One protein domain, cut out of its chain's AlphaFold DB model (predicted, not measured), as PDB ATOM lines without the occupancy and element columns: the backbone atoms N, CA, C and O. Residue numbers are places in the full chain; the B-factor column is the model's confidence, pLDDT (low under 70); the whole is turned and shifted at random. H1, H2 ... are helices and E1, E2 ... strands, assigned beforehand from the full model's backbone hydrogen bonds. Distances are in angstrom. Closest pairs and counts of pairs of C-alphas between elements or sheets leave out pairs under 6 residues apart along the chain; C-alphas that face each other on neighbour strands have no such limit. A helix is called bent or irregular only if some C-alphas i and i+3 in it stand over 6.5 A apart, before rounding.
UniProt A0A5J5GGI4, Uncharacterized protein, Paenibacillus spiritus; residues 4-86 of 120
ATOM      1  N   MET A   4      45.110 -25.294  38.763       89.25
ATOM      2  CA  MET A   4      44.238 -24.162  38.471       89.25
ATOM      3  C   MET A   4      45.074 -22.911  38.208       89.25
ATOM      4  O   MET A   4      45.996 -22.603  38.966       89.25
ATOM      5  N   THR A   5      44.720 -22.182  37.151       90.94
ATOM      6  CA  THR A   5      45.280 -20.873  36.803       90.94
ATOM      7  C   THR A   5      44.141 -19.886  36.596       90.94
ATOM      8  O   THR A   5      43.165 -20.197  35.917       90.94
ATOM      9  N   THR A   6      44.305 -18.687  37.148       91.31
ATOM     10  CA  THR A   6      43.398 -17.556  36.935       91.31
ATOM     11  C   THR A   6      43.972 -16.641  35.859       91.31
ATOM     12  O   THR A   6      45.171 -16.346  35.865       91.31
ATOM     13  N   ILE A   7      43.115 -16.201  34.937       93.38
ATOM     14  CA  ILE A   7      43.466 -15.292  33.844       93.38
ATOM     15  C   ILE A   7      42.517 -14.098  33.904       93.38
ATOM     16  O   ILE A   7      41.301 -14.274  33.870       93.38
ATOM     17  N   THR A   8      43.074 -12.892  33.952       92.31
ATOM     18  CA  THR A   8      42.331 -11.640  33.788       92.31
ATOM     19  C   THR A   8      42.581 -11.115  32.385       92.31
ATOM     20  O   THR A   8      43.731 -11.008  31.960       92.31
ATOM     21  N   VAL A   9      41.510 -10.778  31.672       92.31
ATOM     22  CA  VAL A   9      41.576 -10.260  30.304       92.31
ATOM     23  C   VAL A   9      40.781  -8.965  30.226       92.31
ATOM     24  O   VAL A   9      39.638  -8.923  30.680       92.31
ATOM     25  N   LEU A  10      41.369  -7.924  29.636       90.25
ATOM     26  CA  LEU A  10      40.647  -6.688  29.348       90.25
ATOM     27  C   LEU A  10      39.708  -6.912  28.161       90.25
ATOM     28  O   LEU A  10      40.145  -7.231  27.056       90.25
ATOM     29  N   ASN A  11      38.410  -6.768  28.407       89.56
ATOM     30  CA  ASN A  11      37.345  -7.005  27.433       89.56
ATOM     31  C   ASN A  11      37.434  -6.074  26.215       89.56
ATOM     32  O   ASN A  11      37.169  -6.512  25.096       89.56
ATOM     33  N   ASP A  12      37.874  -4.832  26.417       87.19
ATOM     34  CA  ASP A  12      38.035  -3.839  25.346       87.19
ATOM     35  C   ASP A  12      39.112  -4.253  24.323       87.19
ATOM     36  O   ASP A  12      39.127  -3.780  23.189       87.19
ATOM     37  N   GLU A  13      39.964  -5.215  24.690       87.75
ATOM     38  CA  GLU A  13      41.106  -5.677  23.902       87.75
ATOM     39  C   GLU A  13      40.883  -7.045  23.242       87.75
ATOM     40  O   GLU A  13      41.803  -7.657  22.692       87.75
ATOM     41  N   PHE A  14      39.646  -7.551  23.248       90.44
ATOM     42  CA  PHE A  14      39.319  -8.845  22.638       90.44
ATOM     43  C   PHE A  14      39.587  -8.881  21.128       90.44
ATOM     44  O   PHE A  14      39.873  -9.947  20.577       90.44
ATOM     45  N   SER A  15      39.538  -7.731  20.454       92.44
ATOM     46  CA  SER A  15      39.896  -7.607  19.036       92.44
ATOM     47  C   SER A  15      41.349  -8.030  18.779       92.44
ATOM     48  O   SER A  15      41.612  -8.785  17.842       92.44
ATOM     49  N   GLN A  16      42.274  -7.634  19.656       92.44
ATOM     50  CA  GLN A  16      43.693  -7.986  19.580       92.44
ATOM     51  C   GLN A  16      43.926  -9.463  19.857       92.44
ATOM     52  O   GLN A  16      44.728 -10.101  19.179       92.44
ATOM     53  N   ILE A  17      43.193 -10.029  20.816       90.94
ATOM     54  CA  ILE A  17      43.265 -11.459  21.138       90.94
ATOM     55  C   ILE A  17      42.762 -12.294  19.962       90.94
ATOM     56  O   ILE A  17      43.380 -13.294  19.601       90.94
ATOM     57  N   LYS A  18      41.679 -11.855  19.313       93.94
ATOM     58  CA  LYS A  18      41.149 -12.501  18.109       93.94
ATOM     59  C   LYS A  18      42.136 -12.433  16.939       93.94
ATOM     60  O   LYS A  18      42.212 -13.385  16.168       93.94
ATOM     61  N   ALA A  19      42.878 -11.333  16.814       95.94
ATOM     62  CA  ALA A  19      43.914 -11.174  15.796       95.94
ATOM     63  C   ALA A  19      45.190 -11.983  16.103       95.94
ATOM     64  O   ALA A  19      45.848 -12.449  15.176       95.94
ATOM     65  N   ASN A  20      45.515 -12.201  17.384       95.81
ATOM     66  CA  ASN A  20      46.757 -12.841  17.837       95.81
ATOM     67  C   ASN A  20      46.508 -14.052  18.772       95.81
ATOM     68  O   ASN A  20      47.046 -14.111  19.881       95.81
ATOM     69  N   PRO A  21      45.727 -15.069  18.355       95.50
ATOM     70  CA  PRO A  21      45.289 -16.146  19.249       95.50
ATOM     71  C   PRO A  21      46.437 -17.050  19.718       95.50
ATOM     72  O   PRO A  21      46.416 -17.551  20.840       95.50
ATOM     73  N   LYS A  22      47.460 -17.252  18.878       96.44
ATOM     74  CA  LYS A  22      48.632 -18.060  19.239       96.44
ATOM     75  C   LYS A  22      49.458 -17.387  20.332       96.44
ATOM     76  O   LYS A  22      49.812 -18.035  21.310       96.44
ATOM     77  N   GLU A  23      49.708 -16.087  20.183       94.88
ATOM     78  CA  GLU A  23      50.429 -15.304  21.188       94.88
ATOM     79  C   GLU A  23      49.691 -15.343  22.529       94.88
ATOM     80  O   GLU A  23      50.306 -15.588  23.563       94.88
ATOM     81  N   PHE A  24      48.363 -15.200  22.509       95.12
ATOM     82  CA  PHE A  24      47.538 -15.309  23.708       95.12
ATOM     83  C   PHE A  24      47.741 -16.637  24.450       95.12
ATOM     84  O   PHE A  24      48.014 -16.636  25.653       95.12
ATOM     85  N   VAL A  25      47.676 -17.766  23.738       95.56
ATOM     86  CA  VAL A  25      47.900 -19.097  24.328       95.56
ATOM     87  C   VAL A  25      49.327 -19.234  24.862       95.56
ATOM     88  O   VAL A  25      49.509 -19.680  25.996       95.56
ATOM     89  N   ASP A  26      50.334 -18.800  24.102       94.81
ATOM     90  CA  ASP A  26      51.740 -18.883  24.511       94.81
ATOM     91  C   ASP A  26      51.998 -18.085  25.802       94.81
ATOM     92  O   ASP A  26      52.663 -18.580  26.718       94.81
ATOM     93  N   LYS A  27      51.412 -16.886  25.927       93.25
ATOM     94  CA  LYS A  27      51.514 -16.055  27.137       93.25
ATOM     95  C   LYS A  27      50.786 -16.653  28.336       93.25
ATOM     96  O   LYS A  27      51.308 -16.584  29.449       93.25
ATOM     97  N   ILE A  28      49.644 -17.311  28.134       94.69
ATOM     98  CA  ILE A  28      48.995 -18.097  29.196       94.69
ATOM     99  C   ILE A  28      49.911 -19.233  29.651       94.69
ATOM    100  O   ILE A  28      50.104 -19.421  30.854       94.69
ATOM    101  N   CYS A  29      50.521 -19.962  28.711       94.31
ATOM    102  CA  CYS A  29      51.457 -21.039  29.022       94.31
ATOM    103  C   CYS A  29      52.691 -20.564  29.793       94.31
ATOM    104  O   CYS A  29      53.174 -21.262  30.686       94.31
ATOM    105  N   GLU A  30      53.191 -19.379  29.462       93.06
ATOM    106  CA  GLU A  30      54.293 -18.729  30.163       93.06
ATOM    107  C   GLU A  30      53.883 -18.337  31.591       93.06
ATOM    108  O   GLU A  30      54.515 -18.748  32.571       93.06
ATOM    109  N   GLY A  31      52.758 -17.631  31.714       92.19
ATOM    110  CA  GLY A  31      52.243 -17.123  32.978       92.19
ATOM    111  C   GLY A  31      51.845 -18.213  33.967       92.19
ATOM    112  O   GLY A  31      52.168 -18.094  35.149       92.19
ATOM    113  N   MET A  32      51.232 -19.313  33.507       93.56
ATOM    114  CA  MET A  32      50.866 -20.428  34.390       93.56
ATOM    115  C   MET A  32      52.093 -21.114  35.003       93.56
ATOM    116  O   MET A  32      52.020 -21.641  36.107       93.56
ATOM    117  N   ARG A  33      53.258 -21.048  34.351       91.38
ATOM    118  CA  ARG A  33      54.517 -21.550  34.921       91.38
ATOM    119  C   ARG A  33      55.165 -20.556  35.892       91.38
ATOM    120  O   ARG A  33      56.115 -20.909  36.587       91.38
ATOM    121  N   GLY A  34      54.625 -19.340  35.984       87.75
ATOM    122  CA  GLY A  34      55.155 -18.249  36.797       87.75
ATOM    123  C   GLY A  34      56.339 -17.532  36.151       87.75
ATOM    124  O   GLY A  34      57.081 -16.861  36.861       87.75
ATOM    125  N   TYR A  35      56.533 -17.687  34.839       84.81
ATOM    126  CA  TYR A  35      57.618 -17.041  34.108       84.81
ATOM    127  C   TYR A  35      57.120 -15.803  33.368       84.81
ATOM    128  O   TYR A  35      56.011 -15.789  32.830       84.81
ATOM    129  N   ARG A  36      57.985 -14.792  33.296       80.50
ATOM    130  CA  ARG A  36      57.861 -13.672  32.368       80.50
ATOM    131  C   ARG A  36      59.216 -13.376  31.745       80.50
ATOM    132  O   ARG A  36      60.173 -13.036  32.436       80.50
ATOM    133  N   ARG A  37      59.308 -13.521  30.429       79.12
ATOM    134  CA  ARG A  37      60.490 -13.182  29.639       79.12
ATOM    135  C   ARG A  37      60.507 -11.680  29.385       79.12
ATOM    136  O   ARG A  37      59.623 -11.144  28.722       79.12
ATOM    137  N   SER A  38      61.534 -11.026  29.906       75.44
ATOM    138  CA  SER A  38      61.947  -9.677  29.534       75.44
ATOM    139  C   SER A  38      63.178  -9.767  28.625       75.44
ATOM    140  O   SER A  38      63.827 -10.813  28.571       75.44
ATOM    141  N   LEU A  39      63.501  -8.685  27.909       73.19
ATOM    142  CA  LEU A  39      64.528  -8.625  26.852       73.19
ATOM    143  C   LEU A  39      65.841  -9.353  27.193       73.19
ATOM    144  O   LEU A  39      66.426  -9.955  26.302       73.19
ATOM    145  N   ASN A  40      66.267  -9.347  28.463       78.25
ATOM    146  CA  ASN A  40      67.505  -9.989  28.920       78.25
ATOM    147  C   ASN A  40      67.350 -10.815  30.215       78.25
ATOM    148  O   ASN A  40      68.348 -11.137  30.859       78.25
ATOM    149  N   SER A  41      66.127 -11.134  30.648       81.94
ATOM    150  CA  SER A  41      65.911 -11.840  31.918       81.94
ATOM    151  C   SER A  41      64.620 -12.656  31.938       81.94
ATOM    152  O   SER A  41      63.646 -12.349  31.253       81.94
ATOM    153  N   ILE A  42      64.614 -13.716  32.748       82.69
ATOM    154  CA  ILE A  42      63.391 -14.427  33.128       82.69
ATOM    155  C   ILE A  42      63.038 -13.969  34.537       82.69
ATOM    156  O   ILE A  42      63.766 -14.246  35.488       82.69
ATOM    157  N   GLU A  43      61.921 -13.267  34.664       81.50
ATOM    158  CA  GLU A  43      61.337 -12.926  35.952       81.50
ATOM    159  C   GLU A  43      60.453 -14.083  36.420       81.50
ATOM    160  O   GLU A  43      59.670 -14.644  35.647       81.50
ATOM    161  N   ILE A  44      60.600 -14.458  37.692       82.19
ATOM    162  CA  ILE A  44      59.733 -15.436  38.347       82.19
ATOM    163  C   ILE A  44      58.774 -14.662  39.242       82.19
ATOM    164  O   ILE A  44      59.198 -14.009  40.195       82.19
ATOM    165  N   SER A  45      57.483 -14.747  38.939       83.88
ATOM    166  CA  SER A  45      56.424 -14.106  39.715       83.88
ATOM    167  C   SER A  45      55.196 -15.003  39.795       83.88
ATOM    168  O   SER A  45      54.904 -15.795  38.897       83.88
ATOM    169  N   ASN A  46      54.449 -14.850  40.886       85.81
ATOM    170  CA  ASN A  46      53.163 -15.512  41.075       85.81
ATOM    171  C   ASN A  46      52.062 -14.916  40.182       85.81
ATOM    172  O   ASN A  46      51.080 -15.599  39.900       85.81
ATOM    173  N   VAL A  47      52.233 -13.674  39.725       88.12
ATOM    174  CA  VAL A  47      51.327 -12.980  38.802       88.12
ATOM    175  C   VAL A  47      52.157 -12.275  37.737       88.12
ATOM    176  O   VAL A  47      53.068 -11.515  38.066       88.12
ATOM    177  N   ASN A  48      51.839 -12.518  36.466       90.31
ATOM    178  CA  ASN A  48      52.548 -11.944  35.325       90.31
ATOM    179  C   ASN A  48      51.578 -11.193  34.412       90.31
ATOM    180  O   ASN A  48      50.498 -11.701  34.116       90.31
ATOM    181  N   SER A  49      51.975 -10.005  33.949       91.56
ATOM    182  CA  SER A  49      51.225  -9.225  32.963       91.56
ATOM    183  C   SER A  49      51.877  -9.294  31.581       91.56
ATOM    184  O   SER A  49      53.097  -9.145  31.426       91.56
ATOM    185  N   PHE A  50      51.049  -9.491  30.564       91.75
ATOM    186  CA  PHE A  50      51.449  -9.659  29.176       91.75
ATOM    187  C   PHE A  50      50.665  -8.713  28.274       91.75
ATOM    188  O   PHE A  50      49.472  -8.483  28.472       91.75
ATOM    189  N   GLY A  51      51.366  -8.161  27.290       91.94
ATOM    190  CA  GLY A  51      50.751  -7.543  26.126       91.94
ATOM    191  C   GLY A  51      50.522  -8.587  25.042       91.94
ATOM    192  O   GLY A  51      51.399  -9.421  24.822       91.94
ATOM    193  N   ILE A  52      49.354  -8.543  24.409       92.38
ATOM    194  CA  ILE A  52      49.002  -9.308  23.210       92.38
ATOM    195  C   ILE A  52      48.809  -8.320  22.064       92.38
ATOM    196  O   ILE A  52      48.068  -7.342  22.219       92.38
ATOM    197  N   GLY A  53      49.452  -8.574  20.923       89.75
ATOM    198  CA  GLY A  53      49.514  -7.611  19.829       89.75
ATOM    199  C   GLY A  53      50.264  -6.341  20.242       89.75
ATOM    200  O   GLY A  53      51.339  -6.405  20.835       89.75
ATOM    201  N   ASN A  54      49.699  -5.168  19.944       86.56
ATOM    202  CA  ASN A  54      50.349  -3.873  20.203       86.56
ATOM    203  C   ASN A  54      49.876  -3.178  21.498       86.56
ATOM    204  O   ASN A  54      49.896  -1.952  21.589       86.56
ATOM    205  N   HIS A  55      49.399  -3.940  22.485       84.25
ATOM    206  CA  HIS A  55      48.840  -3.389  23.723       84.25
ATOM    207  C   HIS A  55      49.691  -3.723  24.941       84.25
ATOM    208  O   HIS A  55      50.269  -4.802  25.055       84.25
ATOM    209  N   CYS A  56      49.725  -2.801  25.900       79.06
ATOM    210  CA  CYS A  56      50.444  -2.987  27.152       79.06
ATOM    211  C   CYS A  56      49.547  -3.674  28.195       79.06
ATOM    212  O   CYS A  56      48.604  -3.064  28.689       79.06
ATOM    213  N   ASN A  57      49.903  -4.897  28.608       85.00
ATOM    214  CA  ASN A  57      49.333  -5.589  29.779       85.00
ATOM    215  C   ASN A  57      47.819  -5.902  29.712       85.00
ATOM    216  O   ASN A  57      47.136  -5.843  30.732       85.00
ATOM    217  N   ASN A  58      47.284  -6.250  28.539       89.44
ATOM    218  CA  ASN A  58      45.867  -6.604  28.368       89.44
ATOM    219  C   ASN A  58      45.499  -8.013  28.870       89.44
ATOM    220  O   ASN A  58      44.314  -8.352  28.933       89.44
ATOM    221  N   VAL A  59      46.493  -8.823  29.248       92.81
ATOM    222  CA  VAL A  59      46.308 -10.160  29.821       92.81
ATOM    223  C   VAL A  59      47.168 -10.316  31.067       92.81
ATOM    224  O   VAL A  59      48.370 -10.058  31.043       92.81
ATOM    225  N   ILE A  60      46.572 -10.779  32.161       93.38
ATOM    226  CA  ILE A  60      47.272 -11.065  33.416       93.38
ATOM    227  C   ILE A  60      47.032 -12.522  33.778       93.38
ATOM    228  O   ILE A  60      45.895 -12.983  33.776       93.38
ATOM    229  N   VAL A  61      48.094 -13.252  34.098       93.19
ATOM    230  CA  VAL A  61      48.034 -14.693  34.349       93.19
ATOM    231  C   VAL A  61      48.674 -14.995  35.693       93.19
ATOM    232  O   VAL A  61      49.819 -14.615  35.955       93.19
ATOM    233  N   ALA A  62      47.933 -15.695  36.543       91.69
ATOM    234  CA  ALA A  62      48.456 -16.229  37.784       91.69
ATOM    235  C   ALA A  62      49.168 -17.564  37.542       91.69
ATOM    236  O   ALA A  62      48.690 -18.424  36.793       91.69
ATOM    237  N   LYS A  63      50.286 -17.769  38.242       91.19
ATOM    238  CA  LYS A  63      50.968 -19.061  38.291       91.19
ATOM    239  C   LYS A  63      49.979 -20.148  38.705       91.19
ATOM    240  O   LYS A  63      49.183 -19.952  39.624       91.19
ATOM    241  N   SER A  64      50.061 -21.298  38.049       90.56
ATOM    242  CA  SER A  64      49.233 -22.453  38.346       90.56
ATOM    243  C   SER A  64      49.530 -22.978  39.742       90.56
ATOM    244  O   SER A  64      50.695 -23.194  40.088       90.56
ATOM    245  N   ASN A  65      48.484 -23.235  40.517       86.94
ATOM    246  CA  ASN A  65      48.594 -23.854  41.833       86.94
ATOM    247  C   ASN A  65      47.732 -25.105  41.893       86.94
ATOM    248  O   ASN A  65      46.885 -25.331  41.025       86.94
ATOM    249  N   HIS A  66      47.993 -25.940  42.891       86.00
ATOM    250  CA  HIS A  66      47.194 -27.135  43.095       86.00
ATOM    251  C   HIS A  66      45.752 -26.730  43.437       86.00
ATOM    252  O   HIS A  66      45.538 -25.764  44.168       86.00
ATOM    253  N   ALA A  67      44.766 -27.411  42.852       82.81
ATOM    254  CA  ALA A  67      43.371 -26.968  42.910       82.81
ATOM    255  C   ALA A  67      42.723 -27.066  44.310       82.81
ATOM    256  O   ALA A  67      41.645 -26.515  44.506       82.81
ATOM    257  N   ASP A  68      43.358 -27.756  45.261       81.00
ATOM    258  CA  ASP A  68      42.922 -27.853  46.663       81.00
ATOM    259  C   ASP A  68      43.560 -26.796  47.586       81.00
ATOM    260  O   ASP A  68      43.218 -26.731  48.766       81.00
ATOM    261  N   ASP A  69      44.470 -25.966  47.069       78.81
ATOM    262  CA  ASP A  69      45.128 -24.917  47.840       78.81
ATOM    263  C   ASP A  69      44.144 -23.749  48.035       78.81
ATOM    264  O   ASP A  69      43.727 -23.132  47.043       78.81
ATOM    265  N   PRO A  70      43.745 -23.419  49.281       70.81
ATOM    266  CA  PRO A  70      42.808 -22.339  49.547       70.81
ATOM    267  C   PRO A  70      43.468 -20.980  49.268       70.81
ATOM    268  O   PRO A  70      44.050 -20.336  50.147       70.81
ATOM    269  N   ARG A  71      43.350 -20.526  48.015       75.75
ATOM    270  CA  ARG A  71      43.814 -19.218  47.543       75.75
ATOM    271  C   ARG A  71      42.652 -18.344  47.104       75.75
ATOM    272  O   ARG A  71      41.748 -18.777  46.400       75.75
ATOM    273  N   MET A  72      42.733 -17.079  47.479       74.19
ATOM    274  CA  MET A  72      41.839 -16.018  47.054       74.19
ATOM    275  C   MET A  72      42.566 -15.141  46.037       74.19
ATOM    276  O   MET A  72      43.639 -14.606  46.314       74.19
ATOM    277  N   PHE A  73      41.969 -14.992  44.861       80.81
ATOM    278  CA  PHE A  73      42.443 -14.074  43.833       80.81
ATOM    279  C   PHE A  73      41.652 -12.775  43.938       80.81
ATOM    280  O   PHE A  73      40.422 -12.802  43.932       80.81
ATOM    281  N   ILE A  74      42.346 -11.646  44.044       78.69
ATOM    282  CA  ILE A  74      41.727 -10.321  44.032       78.69
ATOM    283  C   ILE A  74      42.070  -9.661  42.711       78.69
ATOM    284  O   ILE A  74      43.240  -9.450  42.400       78.69
ATOM    285  N   THR A  75      41.046  -9.315  41.945       79.81
ATOM    286  CA  THR A  75      41.183  -8.578  40.692       79.81
ATOM    287  C   THR A  75      40.583  -7.191  40.852       79.81
ATOM    288  O   THR A  75      39.430  -7.063  41.261       79.81
ATOM    289  N   TYR A  76      41.347  -6.155  40.517       76.12
ATOM    290  CA  TYR A  76      40.877  -4.772  40.518       76.12
ATOM    291  C   TYR A  76      41.499  -4.027  39.341       76.12
ATOM    292  O   TYR A  76      42.725  -3.940  39.246       76.12
ATOM    293  N   GLN A  77      40.658  -3.488  38.454       79.25
ATOM    294  CA  GLN A  77      41.098  -2.877  37.194       79.25
ATOM    295  C   GLN A  77      42.062  -3.819  36.438       79.25
ATOM    296  O   GLN A  77      41.773  -5.004  36.272       79.25
ATOM    297  N   ASN A  78      43.238  -3.319  36.055       74.56
ATOM    298  CA  ASN A  78      44.277  -4.057  35.337       74.56
ATOM    299  C   ASN A  78      45.292  -4.682  36.308       74.56
ATOM    300  O   ASN A  78      46.493  -4.695  36.039       74.56
ATOM    301  N   SER A  79      44.837  -5.132  37.478       79.56
ATOM    302  CA  SER A  79      45.683  -5.742  38.504       79.56
ATOM    303  C   SER A  79      45.058  -7.028  39.029       79.56
ATOM    304  O   SER A  79      43.842  -7.127  39.195       79.56
ATOM    305  N   MET A  80      45.913  -8.007  39.313       83.94
ATOM    306  CA  MET A  80      45.547  -9.255  39.971       83.94
ATOM    307  C   MET A  80      46.522  -9.528  41.107       83.94
ATOM    308  O   MET A  80      47.727  -9.322  40.977       83.94
ATOM    309  N   ASP A  81      45.978 -10.031  42.200       82.19
ATOM    310  CA  ASP A  81      46.706 -10.353  43.406       82.19
ATOM    311  C   ASP A  81      46.269 -11.702  43.971       82.19
ATOM    312  O   ASP A  81      45.153 -12.157  43.724       82.19
ATOM    313  N   ILE A  82      47.148 -12.338  44.741       78.50
ATOM    314  CA  ILE A  82      46.932 -13.654  45.331       78.50
ATOM    315  C   ILE A  82      47.109 -13.562  46.844       78.50
ATOM    316  O   ILE A  82      48.213 -13.374  47.366       78.50
ATOM    317  N   ILE A  83      46.016 -13.788  47.564       74.31
ATOM    318  CA  ILE A  83      45.999 -13.979  49.010       74.31
ATOM    319  C   ILE A  83      45.871 -15.476  49.286       74.31
ATOM    320  O   ILE A  83      44.951 -16.131  48.814       74.31
ATOM    321  N   GLY A  84      46.795 -16.047  50.048       66.19
ATOM    322  CA  GLY A  84      46.800 -17.480  50.336       66.19
ATOM    323  C   GLY A  84      47.986 -17.879  51.200       66.19
ATOM    324  O   GLY A  84      48.790 -17.032  51.597       66.19
ATOM    325  N   TRP A  85      48.113 -19.171  51.485       58.75
ATOM    326  CA  TRP A  85      49.061 -19.721  52.459       58.75
ATOM    327  C   TRP A  85      50.488 -19.896  51.894       58.75
ATOM    328  O   TRP A  85      51.156 -20.897  52.126       58.75
ATOM    329  N   GLY A  86      50.983 -18.909  51.141       57.50
ATOM    330  CA  GLY A  86      52.377 -18.873  50.674       57.50
ATOM    331  C   GLY A  86      53.281 -18.114  51.652       57.50
ATOM    332  O   GLY A  86      52.998 -16.953  51.942       57.50
TER     333      GLY A  86
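What this domain is: This is residues 4 to 86 of the 120 residues of an uncharacterized protein of Paenibacillus spiritus (UniProt A0A5J5GGI4). A small three-stranded sheet, E1 E5 E4, makes the middle of the domain, with helix H2 packed along one face and the hairpin E6 E7 over the other face, the two sheets partly face to face as a sandwich. A second hairpin, E2 E3, lies to the side beyond E4, and the short helix H1 lies at one end of the sheet. The printed part has 83 residues with two named helices and seven named strands, in the order E1 H1 H2 E2 E3 E4 E5 E6 E7; the class is mixed, helices and strands, and each sheet is antiparallel. The whole is compact, with a radius of gyration of the C-alphas of 12.7 A and spans of 37 by 30 by 19 A.

How they stand to each other: In the largest sheet, E5, residues 59 to 62, is the inner strand between E1, residues 7 to 9, and E4, residues 47 to 50. N 8 and O 60 are 2.8 A apart, and N 50 and O 59 are 2.8 A apart, both within hydrogen-bond range; E4 and E5 form a hairpin. H2, residues 21 to 32, is on this sheet, two layers with the helix on one face, at a height over the sheet of 8.6 A. It lies over E5 and runs along the strands, at 19 degrees to E5 on the local plane; the closest C-alphas of the two, Gly 31 and Val 61, are 5.0 A apart. E6, residues 72 to 76, and E7, residues 79 to 83, form a hairpin, with N 74 and O 81 at 2.9 A, within hydrogen-bond range. Their sheet and E1 E5 E4 make a sandwich, two sheets face to face, with best planes 17 degrees apart; the closest C-alphas of E5 and E7, Ile 60 and Met 80, are 7.0 A apart. E2, residues 35 to 38, and E3, residues 41 to 44, form a hairpin, with N 36 and O 43 at 2.9 A, within hydrogen-bond range. The closest C-alphas of E2 and E4, Arg 36 and Asn 48, are 6.3 A apart, while E3 and E4 are apart. H1, residues 11 to 19, is close to H2 but not clearly touching it, with C-alphas 17 and 24 at 6.3 A and a steep tilt of 63 degrees, opposite ways. Every O i to N i+4 pair is within hydrogen-bond range in H2, and 3 of 5 in H1.

Where its parts are: E1 begins at C-alpha 7, (43.466, -15.292, 33.844). H1 measures 14.0 A and is irregular, with C-alphas 12 and 15 at 7.6 A. H2 measures 16.7 A, E6 13.0 A and E7 13.4 A, ending at C-alpha 83, (45.999, -13.979, 49.010).

The domain as a whole: The C-alphas farthest apart, Ala 19 and Trp 85, are 38.0 A apart. The printed part has no cut and no long link. Its mean pLDDT is 86.0, and residues 84 to 86 are under 70.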